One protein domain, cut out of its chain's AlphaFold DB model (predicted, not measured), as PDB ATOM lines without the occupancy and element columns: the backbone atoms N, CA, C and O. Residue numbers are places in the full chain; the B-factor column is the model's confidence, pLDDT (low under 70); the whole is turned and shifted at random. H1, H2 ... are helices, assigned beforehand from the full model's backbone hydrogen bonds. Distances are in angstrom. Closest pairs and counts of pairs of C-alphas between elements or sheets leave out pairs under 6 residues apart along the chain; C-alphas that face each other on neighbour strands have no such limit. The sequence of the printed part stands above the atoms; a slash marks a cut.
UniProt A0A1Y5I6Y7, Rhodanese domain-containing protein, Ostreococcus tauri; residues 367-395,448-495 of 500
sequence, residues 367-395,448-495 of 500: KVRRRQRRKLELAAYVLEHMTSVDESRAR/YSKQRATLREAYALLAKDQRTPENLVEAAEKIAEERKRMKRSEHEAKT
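AT A GLANCE: This is residues 367 to 395 and 448 to 495 of the 500 residues of the protein "Rhodanese domain-containing protein" of Ostreococcus tauri (UniProt A0A1Y5I6Y7). Two long helices, H1 and H3, make a T: H3 begins at the middle of H1 and runs away from it, about perpendicular. The shorter H2 packs across both near this junction, on residues 378 to 383 of H1 and 472 to 480 of H3, and two arms stick out of this small core, residues 388 to 395 and residues 481 to 495. The printed part has 77 residues, with three named helices in the order H1, H2, H3 and no named strand; its class is all helix. The whole is loose, with a radius of gyration of the C-alphas of 14.7 A, and elongated, with spans of 52 by 32 by 22 A.

HOW THE PARTS SIT: Look first at H1, residues 367 to 395, the longest helix. Near Ala 379 it touches H3, residues 469 to 494; the closest C-alphas, those of Ala 379 and Pro 469, are 4.9 A apart. H1 touches H3 with residues 375 to 383 alone, and H3 touches H1 with residues 469 to 473 alone; the two lines are about perpendicular, at 75 degrees. At Ala 379 again, H1 touches H2, residues 448 to 461, and the closest C-alphas, those of Ala 379 and Leu 455, are 6.5 A apart. H1 and H2 run the same way at a steep tilt of 56 degrees. Go on to Ala 458 and Ala 476, whose C-alphas, 5.3 A apart, are the closest of H2 and H3, which touch. Their lines stand at 73 degrees, only just about perpendicular. In H1, H2 and H3 every O i to N i+4 pair is within hydrogen-bond range.

IN THESE COORDINATES: Find C-alpha 367 at (133.476, 135.639, 90.862); from there H1 runs 42.2 A to C-alpha 395 at (126.705, 119.559, 52.385). H3 begins at C-alpha 469, at (124.331, 127.779, 75.528), and runs 37.5 A to C-alpha 494 at (142.945, 102.044, 95.530). H2 goes from Tyr 448 to Leu 461, 20.3 A.

THE WHOLE: The two C-alphas farthest apart are those of Arg 395 and Thr 495, at 52.4 A. Without the stretches that stand free, residues 388 to 395 and 481 to 495, the body has 54 residues and spans 31 by 18 by 17 A. Residues 396 to 447 are not printed, and across this cut, which the link from H1 to H2 spans, C-alphas 395 and 448 are 30.6 A apart. The link from H2 to H3, 7 residues, is short. The mean pLDDT of the printed part is 81.5; look for values under 70 at residues 394 to 395, 448 to 449 and 492 to 495.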
ATOM      1  N   LYS A 367     132.599 136.570  91.596       72.00
ATOM      2  CA  LYS A 367     133.476 135.639  90.862       72.00
ATOM      3  C   LYS A 367     132.668 134.533  90.179       72.00
ATOM      4  O   LYS A 367     132.929 134.256  89.011       72.00
ATOM      5  N   VAL A 368     131.681 133.954  90.866       78.44
ATOM      6  CA  VAL A 368     130.806 132.908  90.309       78.44
ATOM      7  C   VAL A 368     130.031 133.431  89.101       78.44
ATOM      8  O   VAL A 368     130.113 132.834  88.034       78.44
ATOM      9  N   ARG A 369     129.387 134.603  89.200       76.50
ATOM     10  CA  ARG A 369     128.665 135.213  88.063       76.50
ATOM     11  C   ARG A 369     129.565 135.456  86.847       76.50
ATOM     12  O   ARG A 369     129.153 135.198  85.719       76.50
ATOM     13  N   ARG A 370     130.802 135.928  87.055       74.44
ATOM     14  CA  ARG A 370     131.785 136.097  85.967       74.44
ATOM     15  C   ARG A 370     132.183 134.766  85.336       74.44
ATOM     16  O   ARG A 370     132.278 134.699  84.115       74.44
ATOM     17  N   ARG A 371     132.427 133.738  86.158       78.31
ATOM     18  CA  ARG A 371     132.753 132.383  85.687       78.31
ATOM     19  C   ARG A 371     131.598 131.834  84.846       78.31
ATOM     20  O   ARG A 371     131.843 131.454  83.710       78.31
ATOM     21  N   GLN A 372     130.360 131.901  85.343       82.56
ATOM     22  CA  GLN A 372     129.182 131.403  84.627       82.56
ATOM     23  C   GLN A 372     128.994 132.075  83.269       82.56
ATOM     24  O   GLN A 372     128.794 131.405  82.263       82.56
ATOM     25  N   ARG A 373     129.132 133.401  83.213       79.25
ATOM     26  CA  ARG A 373     129.029 134.140  81.952       79.25
ATOM     27  C   ARG A 373     130.072 133.695  80.927       79.25
ATOM     28  O   ARG A 373     129.716 133.469  79.783       79.25
ATOM     29  N   ARG A 374     131.332 133.528  81.345       78.81
ATOM     30  CA  ARG A 374     132.395 133.025  80.461       78.81
ATOM     31  C   ARG A 374     132.103 131.610  79.960       78.81
ATOM     32  O   ARG A 374     132.418 131.307  78.820       78.81
ATOM     33  N   LYS A 375     131.495 130.753  80.794       83.31
ATOM     34  CA  LYS A 375     131.041 129.424  80.357       83.31
ATOM     35  C   LYS A 375     129.978 129.534  79.264       83.31
ATOM     36  O   LYS A 375     130.094 128.830  78.273       83.31
ATOM     37  N   LEU A 376     128.997 130.423  79.429       86.75
ATOM     38  CA  LEU A 376     127.938 130.651  78.438       86.75
ATOM     39  C   LEU A 376     128.484 131.229  77.127       86.75
ATOM     40  O   LEU A 376     128.107 130.761  76.062       86.75
ATOM     41  N   GLU A 377     129.399 132.201  77.194       81.38
ATOM     42  CA  GLU A 377     130.081 132.755  76.010       81.38
ATOM     43  C   GLU A 377     130.849 131.659  75.259       81.38
ATOM     44  O   GLU A 377     130.716 131.523  74.046       81.38
ATOM     45  N   LEU A 378     131.588 130.819  75.990       80.56
ATOM     46  CA  LEU A 378     132.298 129.691  75.400       80.56
ATOM     47  C   LEU A 378     131.343 128.636  74.821       80.56
ATOM     48  O   LEU A 378     131.612 128.092  73.756       80.56
ATOM     49  N   ALA A 379     130.232 128.346  75.497       86.44
ATOM     50  CA  ALA A 379     129.227 127.405  75.015       86.44
ATOM     51  C   ALA A 379     128.542 127.913  73.742       86.44
ATOM     52  O   ALA A 379     128.344 127.128  72.821       86.44
ATOM     53  N   ALA A 380     128.237 129.212  73.659       85.88
ATOM     54  CA  ALA A 380     127.706 129.837  72.450       85.88
ATOM     55  C   ALA A 380     128.693 129.722  71.280       85.88
ATOM     56  O   ALA A 380     128.303 129.312  70.192       85.88
ATOM     57  N   TYR A 381     129.978 129.986  71.533       80.75
ATOM     58  CA  TYR A 381     131.039 129.795  70.546       80.75
ATOM     59  C   TYR A 381     131.117 128.338  70.054       80.75
ATOM     60  O   TYR A 381     131.121 128.089  68.848       80.75
ATOM     61  N   VAL A 382     131.151 127.364  70.976       81.81
ATOM     62  CA  VAL A 382     131.208 125.929  70.633       81.81
ATOM     63  C   VAL A 382     129.970 125.526  69.843       81.81
ATOM     64  O   VAL A 382     130.088 124.790  68.867       81.81
ATOM     65  N   LEU A 383     128.798 126.017  70.243       86.06
ATOM     66  CA  LEU A 383     127.536 125.747  69.572       86.06
ATOM     67  C   LEU A 383     127.582 126.205  68.112       86.06
ATOM     68  O   LEU A 383     127.345 125.381  67.233       86.06
ATOM     69  N   GLU A 384     127.940 127.468  67.869       82.44
ATOM     70  CA  GLU A 384     128.042 128.071  66.533       82.44
ATOM     71  C   GLU A 384     129.028 127.310  65.632       82.44
ATOM     72  O   GLU A 384     128.695 126.928  64.503       82.44
ATOM     73  N   HIS A 385     130.215 126.996  66.158       78.00
ATOM     74  CA  HIS A 385     131.237 126.252  65.418       78.00
ATOM     75  C   HIS A 385     130.771 124.842  65.077       78.00
ATOM     76  O   HIS A 385     130.853 124.415  63.926       78.00
ATOM     77  N   MET A 386     130.231 124.119  66.057       81.31
ATOM     78  CA  MET A 386     129.758 122.757  65.844       81.31
ATOM     79  C   MET A 386     128.578 122.705  64.870       81.31
ATOM     80  O   MET A 386     128.518 121.793  64.050       81.31
ATOM     81  N   THR A 387     127.672 123.690  64.898       82.06
ATOM     82  CA  THR A 387     126.600 123.788  63.895       82.06
ATOM     83  C   THR A 387     127.143 124.021  62.488       82.06
ATOM     84  O   THR A 387     126.716 123.336  61.564       82.06
ATOM     85  N   SER A 388     128.139 124.898  62.320       76.25
ATOM     86  CA  SER A 388     128.786 125.135  61.020       76.25
ATOM     87  C   SER A 388     129.492 123.878  60.483       76.25
ATOM     88  O   SER A 388     129.413 123.557  59.290       76.25
ATOM     89  N   VAL A 389     130.132 123.108  61.371       74.56
ATOM     90  CA  VAL A 389     130.752 121.816  61.036       74.56
ATOM     91  C   VAL A 389     129.698 120.785  60.621       74.56
ATOM     92  O   VAL A 389     129.872 120.122  59.595       74.56
ATOM     93  N   ASP A 390     128.598 120.661  61.372       77.56
ATOM     94  CA  ASP A 390     127.481 119.761  61.050       77.56
ATOM     95  C   ASP A 390     126.860 120.110  59.683       77.56
ATOM     96  O   ASP A 390     126.609 119.218  58.868       77.56
ATOM     97  N   GLU A 391     126.665 121.399  59.389       77.00
ATOM     98  CA  GLU A 391     126.163 121.877  58.095       77.00
ATOM     99  C   GLU A 391     127.127 121.577  56.947       77.00
ATOM    100  O   GLU A 391     126.714 121.125  55.877       77.00
ATOM    101  N   SER A 392     128.424 121.794  57.158       72.12
ATOM    102  CA  SER A 392     129.452 121.529  56.149       72.12
ATOM    103  C   SER A 392     129.585 120.034  55.859       72.12
ATOM    104  O   SER A 392     129.657 119.638  54.695       72.12
ATOM    105  N   ARG A 393     129.502 119.184  56.892       72.25
ATOM    106  CA  ARG A 393     129.405 117.724  56.739       72.25
ATOM    107  C   ARG A 393     128.144 117.318  55.984       72.25
ATOM    108  O   ARG A 393     128.232 116.488  55.084       72.25
ATOM    109  N   ALA A 394     126.989 117.903  56.300       69.94
ATOM    110  CA  ALA A 394     125.743 117.614  55.594       69.94
ATOM    111  C   ALA A 394     125.829 117.987  54.102       69.94
ATOM    112  O   ALA A 394     125.425 117.187  53.257       69.94
ATOM    113  N   ARG A 395     126.426 119.143  53.772       69.38
ATOM    114  CA  ARG A 395     126.705 119.559  52.385       69.38
ATOM    115  C   ARG A 395     127.641 118.584  51.667       69.38
ATOM    116  O   ARG A 395     127.376 118.230  50.522       69.38
ATOM    117  N   TYR A 448     141.385 125.170  80.063       65.50
ATOM    118  CA  TYR A 448     140.614 125.689  78.941       65.50
ATOM    119  C   TYR A 448     140.265 124.614  77.912       65.50
ATOM    120  O   TYR A 448     139.106 124.533  77.495       65.50
ATOM    121  N   SER A 449     141.218 123.757  77.539       67.19
ATOM    122  CA  SER A 449     140.950 122.662  76.604       67.19
ATOM    123  C   SER A 449     140.056 121.594  77.229       67.19
ATOM    124  O   SER A 449     139.109 121.158  76.575       67.19
ATOM    125  N   LYS A 450     140.242 121.275  78.521       75.88
ATOM    126  CA  LYS A 450     139.316 120.412  79.283       75.88
ATOM    127  C   LYS A 450     137.883 120.947  79.212       75.88
ATOM    128  O   LYS A 450     136.966 120.215  78.858       75.88
ATOM    129  N   GLN A 451     137.690 122.243  79.470       77.00
ATOM    130  CA  GLN A 451     136.364 122.864  79.447       77.00
ATOM    131  C   GLN A 451     135.702 122.813  78.057       77.00
ATOM    132  O   GLN A 451     134.506 122.535  77.963       77.00
ATOM    133  N   ARG A 452     136.456 123.067  76.980       79.00
ATOM    134  CA  ARG A 452     135.941 122.969  75.603       79.00
ATOM    135  C   ARG A 452     135.605 121.535  75.215       79.00
ATOM    136  O   ARG A 452     134.544 121.309  74.638       79.00
ATOM    137  N   ALA A 453     136.457 120.576  75.567       79.94
ATOM    138  CA  ALA A 453     136.208 119.161  75.319       79.94
ATOM    139  C   ALA A 453     134.906 118.696  75.991       79.94
ATOM    140  O   ALA A 453     134.061 118.092  75.333       79.94
ATOM    141  N   THR A 454     134.680 119.069  77.256       85.75
ATOM    142  CA  THR A 454     133.425 118.758  77.957       85.75
ATOM    143  C   THR A 454     132.206 119.406  77.285       85.75
ATOM    144  O   THR A 454     131.156 118.778  77.184       85.75
ATOM    145  N   LEU A 455     132.324 120.639  76.779       86.56
ATOM    146  CA  LEU A 455     131.238 121.294  76.032       86.56
ATOM    147  C   LEU A 455     130.934 120.599  74.695       86.56
ATOM    148  O   LEU A 455     129.773 120.540  74.293       86.56
ATOM    149  N   ARG A 456     131.944 120.050  74.009       85.19
ATOM    150  CA  ARG A 456     131.746 119.251  72.785       85.19
ATOM    151  C   ARG A 456     131.027 117.938  73.076       85.19
ATOM    152  O   ARG A 456     130.132 117.556  72.330       85.19
ATOM    153  N   GLU A 457     131.401 117.266  74.159       86.94
ATOM    154  CA  GLU A 457     130.708 116.059  74.611       86.94
ATOM    155  C   GLU A 457     129.247 116.371  74.959       86.94
ATOM    156  O   GLU A 457     128.339 115.706  74.463       86.94
ATOM    157  N   ALA A 458     129.003 117.460  75.694       89.44
ATOM    158  CA  ALA A 458     127.656 117.948  75.974       89.44
ATOM    159  C   ALA A 458     126.853 118.224  74.688       89.44
ATOM    160  O   ALA A 458     125.699 117.812  74.584       89.44
ATOM    161  N   TYR A 459     127.457 118.864  73.680       88.88
ATOM    162  CA  TYR A 459     126.819 119.098  72.378       88.88
ATOM    163  C   TYR A 459     126.396 117.794  71.682       88.88
ATOM    164  O   TYR A 459     125.323 117.737  71.075       88.88
ATOM    165  N   ALA A 460     127.229 116.751  71.764       87.12
ATOM    166  CA  ALA A 460     126.950 115.451  71.156       87.12
ATOM    167  C   ALA A 460     125.808 114.698  71.861       87.12
ATOM    168  O   ALA A 460     125.061 113.981  71.197       87.12
ATOM    169  N   LEU A 461     125.653 114.884  73.177       89.00
ATOM    170  CA  LEU A 461     124.593 114.258  73.975       89.00
ATOM    171  C   LEU A 461     123.240 114.974  73.858       89.00
ATOM    172  O   LEU A 461     122.196 114.342  74.019       89.00
ATOM    173  N   LEU A 462     123.237 116.280  73.584       89.25
ATOM    174  CA  LEU A 462     122.011 117.070  73.479       89.25
ATOM    175  C   LEU A 462     121.316 116.892  72.121       89.25
ATOM    176  O   LEU A 462     121.924 117.033  71.050       89.25
ATOM    177  N   ALA A 463     120.000 116.665  72.174       86.88
ATOM    178  CA  ALA A 463     119.134 116.676  70.999       86.88
ATOM    179  C   ALA A 463     119.157 118.056  70.320       86.88
ATOM    180  O   ALA A 463     119.318 119.076  70.987       86.88
ATOM    181  N   LYS A 464     119.011 118.103  68.987       85.94
ATOM    182  CA  LYS A 464     119.192 119.338  68.194       85.94
ATOM    183  C   LYS A 464     118.329 120.510  68.673       85.94
ATOM    184  O   LYS A 464     118.810 121.635  68.699       85.94
ATOM    185  N   ASP A 465     117.090 120.240  69.062       88.19
ATOM    186  CA  ASP A 465     116.113 121.200  69.587       88.19
ATOM    187  C   ASP A 465     116.437 121.700  71.006       88.19
ATOM    188  O   ASP A 465     115.939 122.740  71.426       88.19
ATOM    189  N   GLN A 466     117.308 120.997  71.731       87.81
ATOM    190  CA  GLN A 466     117.747 121.340  73.085       87.81
ATOM    191  C   GLN A 466     119.097 122.065  73.117       87.81
ATOM    192  O   GLN A 466     119.588 122.406  74.194       87.81
ATOM    193  N   ARG A 467     119.733 122.294  71.963       89.88
ATOM    194  CA  ARG A 467     121.066 122.900  71.879       89.88
ATOM    195  C   ARG A 467     120.998 124.416  72.097       89.88
ATOM    196  O   ARG A 467     120.919 125.192  71.150       89.88
ATOM    197  N   THR A 468     121.067 124.830  73.359       91.50
ATOM    198  CA  THR A 468     121.250 126.227  73.785       91.50
ATOM    199  C   THR A 468     122.537 126.368  74.604       91.50
ATOM    200  O   THR A 468     122.981 125.380  75.198       91.50
ATOM    201  N   PRO A 469     123.158 127.563  74.680       91.25
ATOM    202  CA  PRO A 469     124.331 127.779  75.528       91.25
ATOM    203  C   PRO A 469     124.099 127.364  76.986       91.25
ATOM    204  O   PRO A 469     124.975 126.763  77.602       91.25
ATOM    205  N   GLU A 470     122.912 127.635  77.531       92.31
ATOM    206  CA  GLU A 470     122.522 127.268  78.893       92.31
ATOM    207  C   GLU A 470     122.508 125.750  79.087       92.31
ATOM    208  O   GLU A 470     123.148 125.247  80.013       92.31
ATOM    209  N   ASN A 471     121.851 125.020  78.182       92.88
ATOM    210  CA  ASN A 471     121.747 123.563  78.260       92.88
ATOM    211  C   ASN A 471     123.109 122.891  78.049       92.88
ATOM    212  O   ASN A 471     123.415 121.904  78.718       92.88
ATOM    213  N   LEU A 472     123.953 123.437  77.164       92.38
ATOM    214  CA  LEU A 472     125.327 122.962  76.976       92.38
ATOM    215  C   LEU A 472     126.147 123.106  78.263       92.38
ATOM    216  O   LEU A 472     126.864 122.179  78.632       92.38
ATOM    217  N   VAL A 473     126.050 124.254  78.945       91.44
ATOM    218  CA  VAL A 473     126.757 124.465  80.217       91.44
ATOM    219  C   VAL A 473     126.243 123.507  81.288       91.44
ATOM    220  O   VAL A 473     127.061 122.894  81.968       91.44
ATOM    221  N   GLU A 474     124.926 123.340  81.417       92.31
ATOM    222  CA  GLU A 474     124.335 122.420  82.395       92.31
ATOM    223  C   GLU A 474     124.780 120.969  82.152       92.31
ATOM    224  O   GLU A 474     125.219 120.284  83.076       92.31
ATOM    225  N   ALA A 475     124.719 120.502  80.904       91.62
ATOM    226  CA  ALA A 475     125.172 119.164  80.536       91.62
ATOM    227  C   ALA A 475     126.680 118.987  80.783       91.62
ATOM    228  O   ALA A 475     127.094 117.976  81.346       91.62
ATOM    229  N   ALA A 476     127.500 119.986  80.446       90.62
ATOM    230  CA  ALA A 476     128.936 119.938  80.704       90.62
ATOM    231  C   ALA A 476     129.272 119.892  82.204       90.62
ATOM    232  O   ALA A 476     130.221 119.220  82.610       90.62
ATOM    233  N   GLU A 477     128.501 120.581  83.047       90.50
ATOM    234  CA  GLU A 477     128.663 120.519  84.501       90.50
ATOM    235  C   GLU A 477     128.317 119.134  85.058       90.50
ATOM    236  O   GLU A 477     129.084 118.619  85.871       90.50
ATOM    237  N   LYS A 478     127.249 118.496  84.560       91.19
ATOM    238  CA  LYS A 478     126.892 117.112  84.921       91.19
ATOM    239  C   LYS A 478     127.997 116.125  84.547       91.19
ATOM    240  O   LYS A 478     128.430 115.357  85.401       91.19
ATOM    241  N   ILE A 479     128.527 116.209  83.321       89.12
ATOM    242  CA  ILE A 479     129.655 115.371  82.868       89.12
ATOM    243  C   ILE A 479     130.866 115.551  83.794       89.12
ATOM    244  O   ILE A 479     131.503 114.583  84.213       89.12
ATOM    245  N   ALA A 480     131.199 116.797  84.144       86.50
ATOM    246  CA  ALA A 480     132.323 117.078  85.032       86.50
ATOM    247  C   ALA A 480     132.104 116.520  86.452       86.50
ATOM    248  O   ALA A 480     133.050 116.023  87.066       86.50
ATOM    249  N   GLU A 481     130.880 116.588  86.977       87.50
ATOM    250  CA  GLU A 481     130.521 116.047  88.290       87.50
ATOM    251  C   GLU A 481     130.571 114.512  88.318       87.50
ATOM    252  O   GLU A 481     131.135 113.932  89.249       87.50
ATOM    253  N   GLU A 482     130.088 113.848  87.268       87.00
ATOM    254  CA  GLU A 482     130.182 112.392  87.115       87.00
ATOM    255  C   GLU A 482     131.636 111.917  87.057       87.00
ATOM    256  O   GLU A 482     132.013 110.996  87.783       87.00
ATOM    257  N   ARG A 483     132.494 112.598  86.285       86.44
ATOM    258  CA  ARG A 483     133.939 112.308  86.253       86.44
ATOM    259  C   ARG A 483     134.580 112.459  87.632       86.44
ATOM    260  O   ARG A 483     135.367 111.608  88.039       86.44
ATOM    261  N   LYS A 484     134.219 113.502  88.390       84.25
ATOM    262  CA  LYS A 484     134.695 113.685  89.773       84.25
ATOM    263  C   LYS A 484     134.227 112.561  90.695       84.25
ATOM    264  O   LYS A 484     135.001 112.109  91.537       84.25
ATOM    265  N   ARG A 485     132.985 112.099  90.538       83.69
ATOM    266  CA  ARG A 485     132.438 110.976  91.308       83.69
ATOM    267  C   ARG A 485     133.178 109.670  91.005       83.69
ATOM    268  O   ARG A 485     133.547 108.981  91.951       83.69
ATOM    269  N   MET A 486     133.441 109.372  89.731       80.31
ATOM    270  CA  MET A 486     134.198 108.180  89.319       80.31
ATOM    271  C   MET A 486     135.625 108.189  89.880       80.31
ATOM    272  O   MET A 486     136.052 107.208  90.489       80.31
ATOM    273  N   LYS A 487     136.324 109.328  89.797       80.12
ATOM    274  CA  LYS A 487     137.672 109.475  90.370       80.12
ATOM    275  C   LYS A 487     137.707 109.244  91.881       80.12
ATOM    276  O   LYS A 487     138.606 108.572  92.377       80.12
ATOM    277  N   ARG A 488     136.716 109.757  92.624       78.12
ATOM    278  CA  ARG A 488     136.604 109.502  94.072       78.12
ATOM    279  C   ARG A 488     136.427 108.016  94.371       78.12
ATOM    280  O   ARG A 488     137.139 107.501  95.222       78.12
ATOM    281  N   SER A 489     135.558 107.322  93.632       74.75
ATOM    282  CA  SER A 489     135.371 105.878  93.822       74.75
ATOM    283  C   SER A 489     136.613 105.054  93.468       74.75
ATOM    284  O   SER A 489     136.902 104.073  94.144       74.75
ATOM    285  N   GLU A 490     137.383 105.451  92.451       72.50
ATOM    286  CA  GLU A 490     138.642 104.781  92.094       72.50
ATOM    287  C   GLU A 490     139.742 105.012  93.135       72.50
ATOM    288  O   GLU A 490     140.498 104.093  93.443       72.50
ATOM    289  N   HIS A 491     139.824 106.217  93.703       70.75
ATOM    290  CA  HIS A 491     140.768 106.535  94.773       70.75
ATOM    291  C   HIS A 491     140.420 105.796  96.077       70.75
ATOM    292  O   HIS A 491     141.296 105.219  96.723       70.75
ATOM    293  N   GLU A 492     139.131 105.729  96.425       69.56
ATOM    294  CA  GLU A 492     138.628 104.932  97.552       69.56
ATOM    295  C   GLU A 492     138.887 103.429  97.351       69.56
ATOM    296  O   GLU A 492     139.255 102.743  98.301       69.56
ATOM    297  N   ALA A 493     138.787 102.919  96.117       65.88
ATOM    298  CA  ALA A 493     139.095 101.525  95.790       65.88
ATOM    299  C   ALA A 493     140.605 101.200  95.787       65.88
ATOM    300  O   ALA A 493     140.979 100.044  95.987       65.88
ATOM    301  N   LYS A 494     141.475 102.194  95.557       64.06
ATOM    302  CA  LYS A 494     142.945 102.044  95.530       64.06
ATOM    303  C   LYS A 494     143.621 102.309  96.882       64.06
ATOM    304  O   LYS A 494     144.812 102.031  97.016       64.06
ATOM    305  N   THR A 495     142.898 102.812  97.883       49.47
ATOM    306  CA  THR A 495     143.441 103.043  99.233       49.47
ATOM    307  C   THR A 495     143.380 101.737 100.040       49.47
ATOM    308  O   THR A 495     142.280 101.247 100.300       49.47
TER     309      THR A 495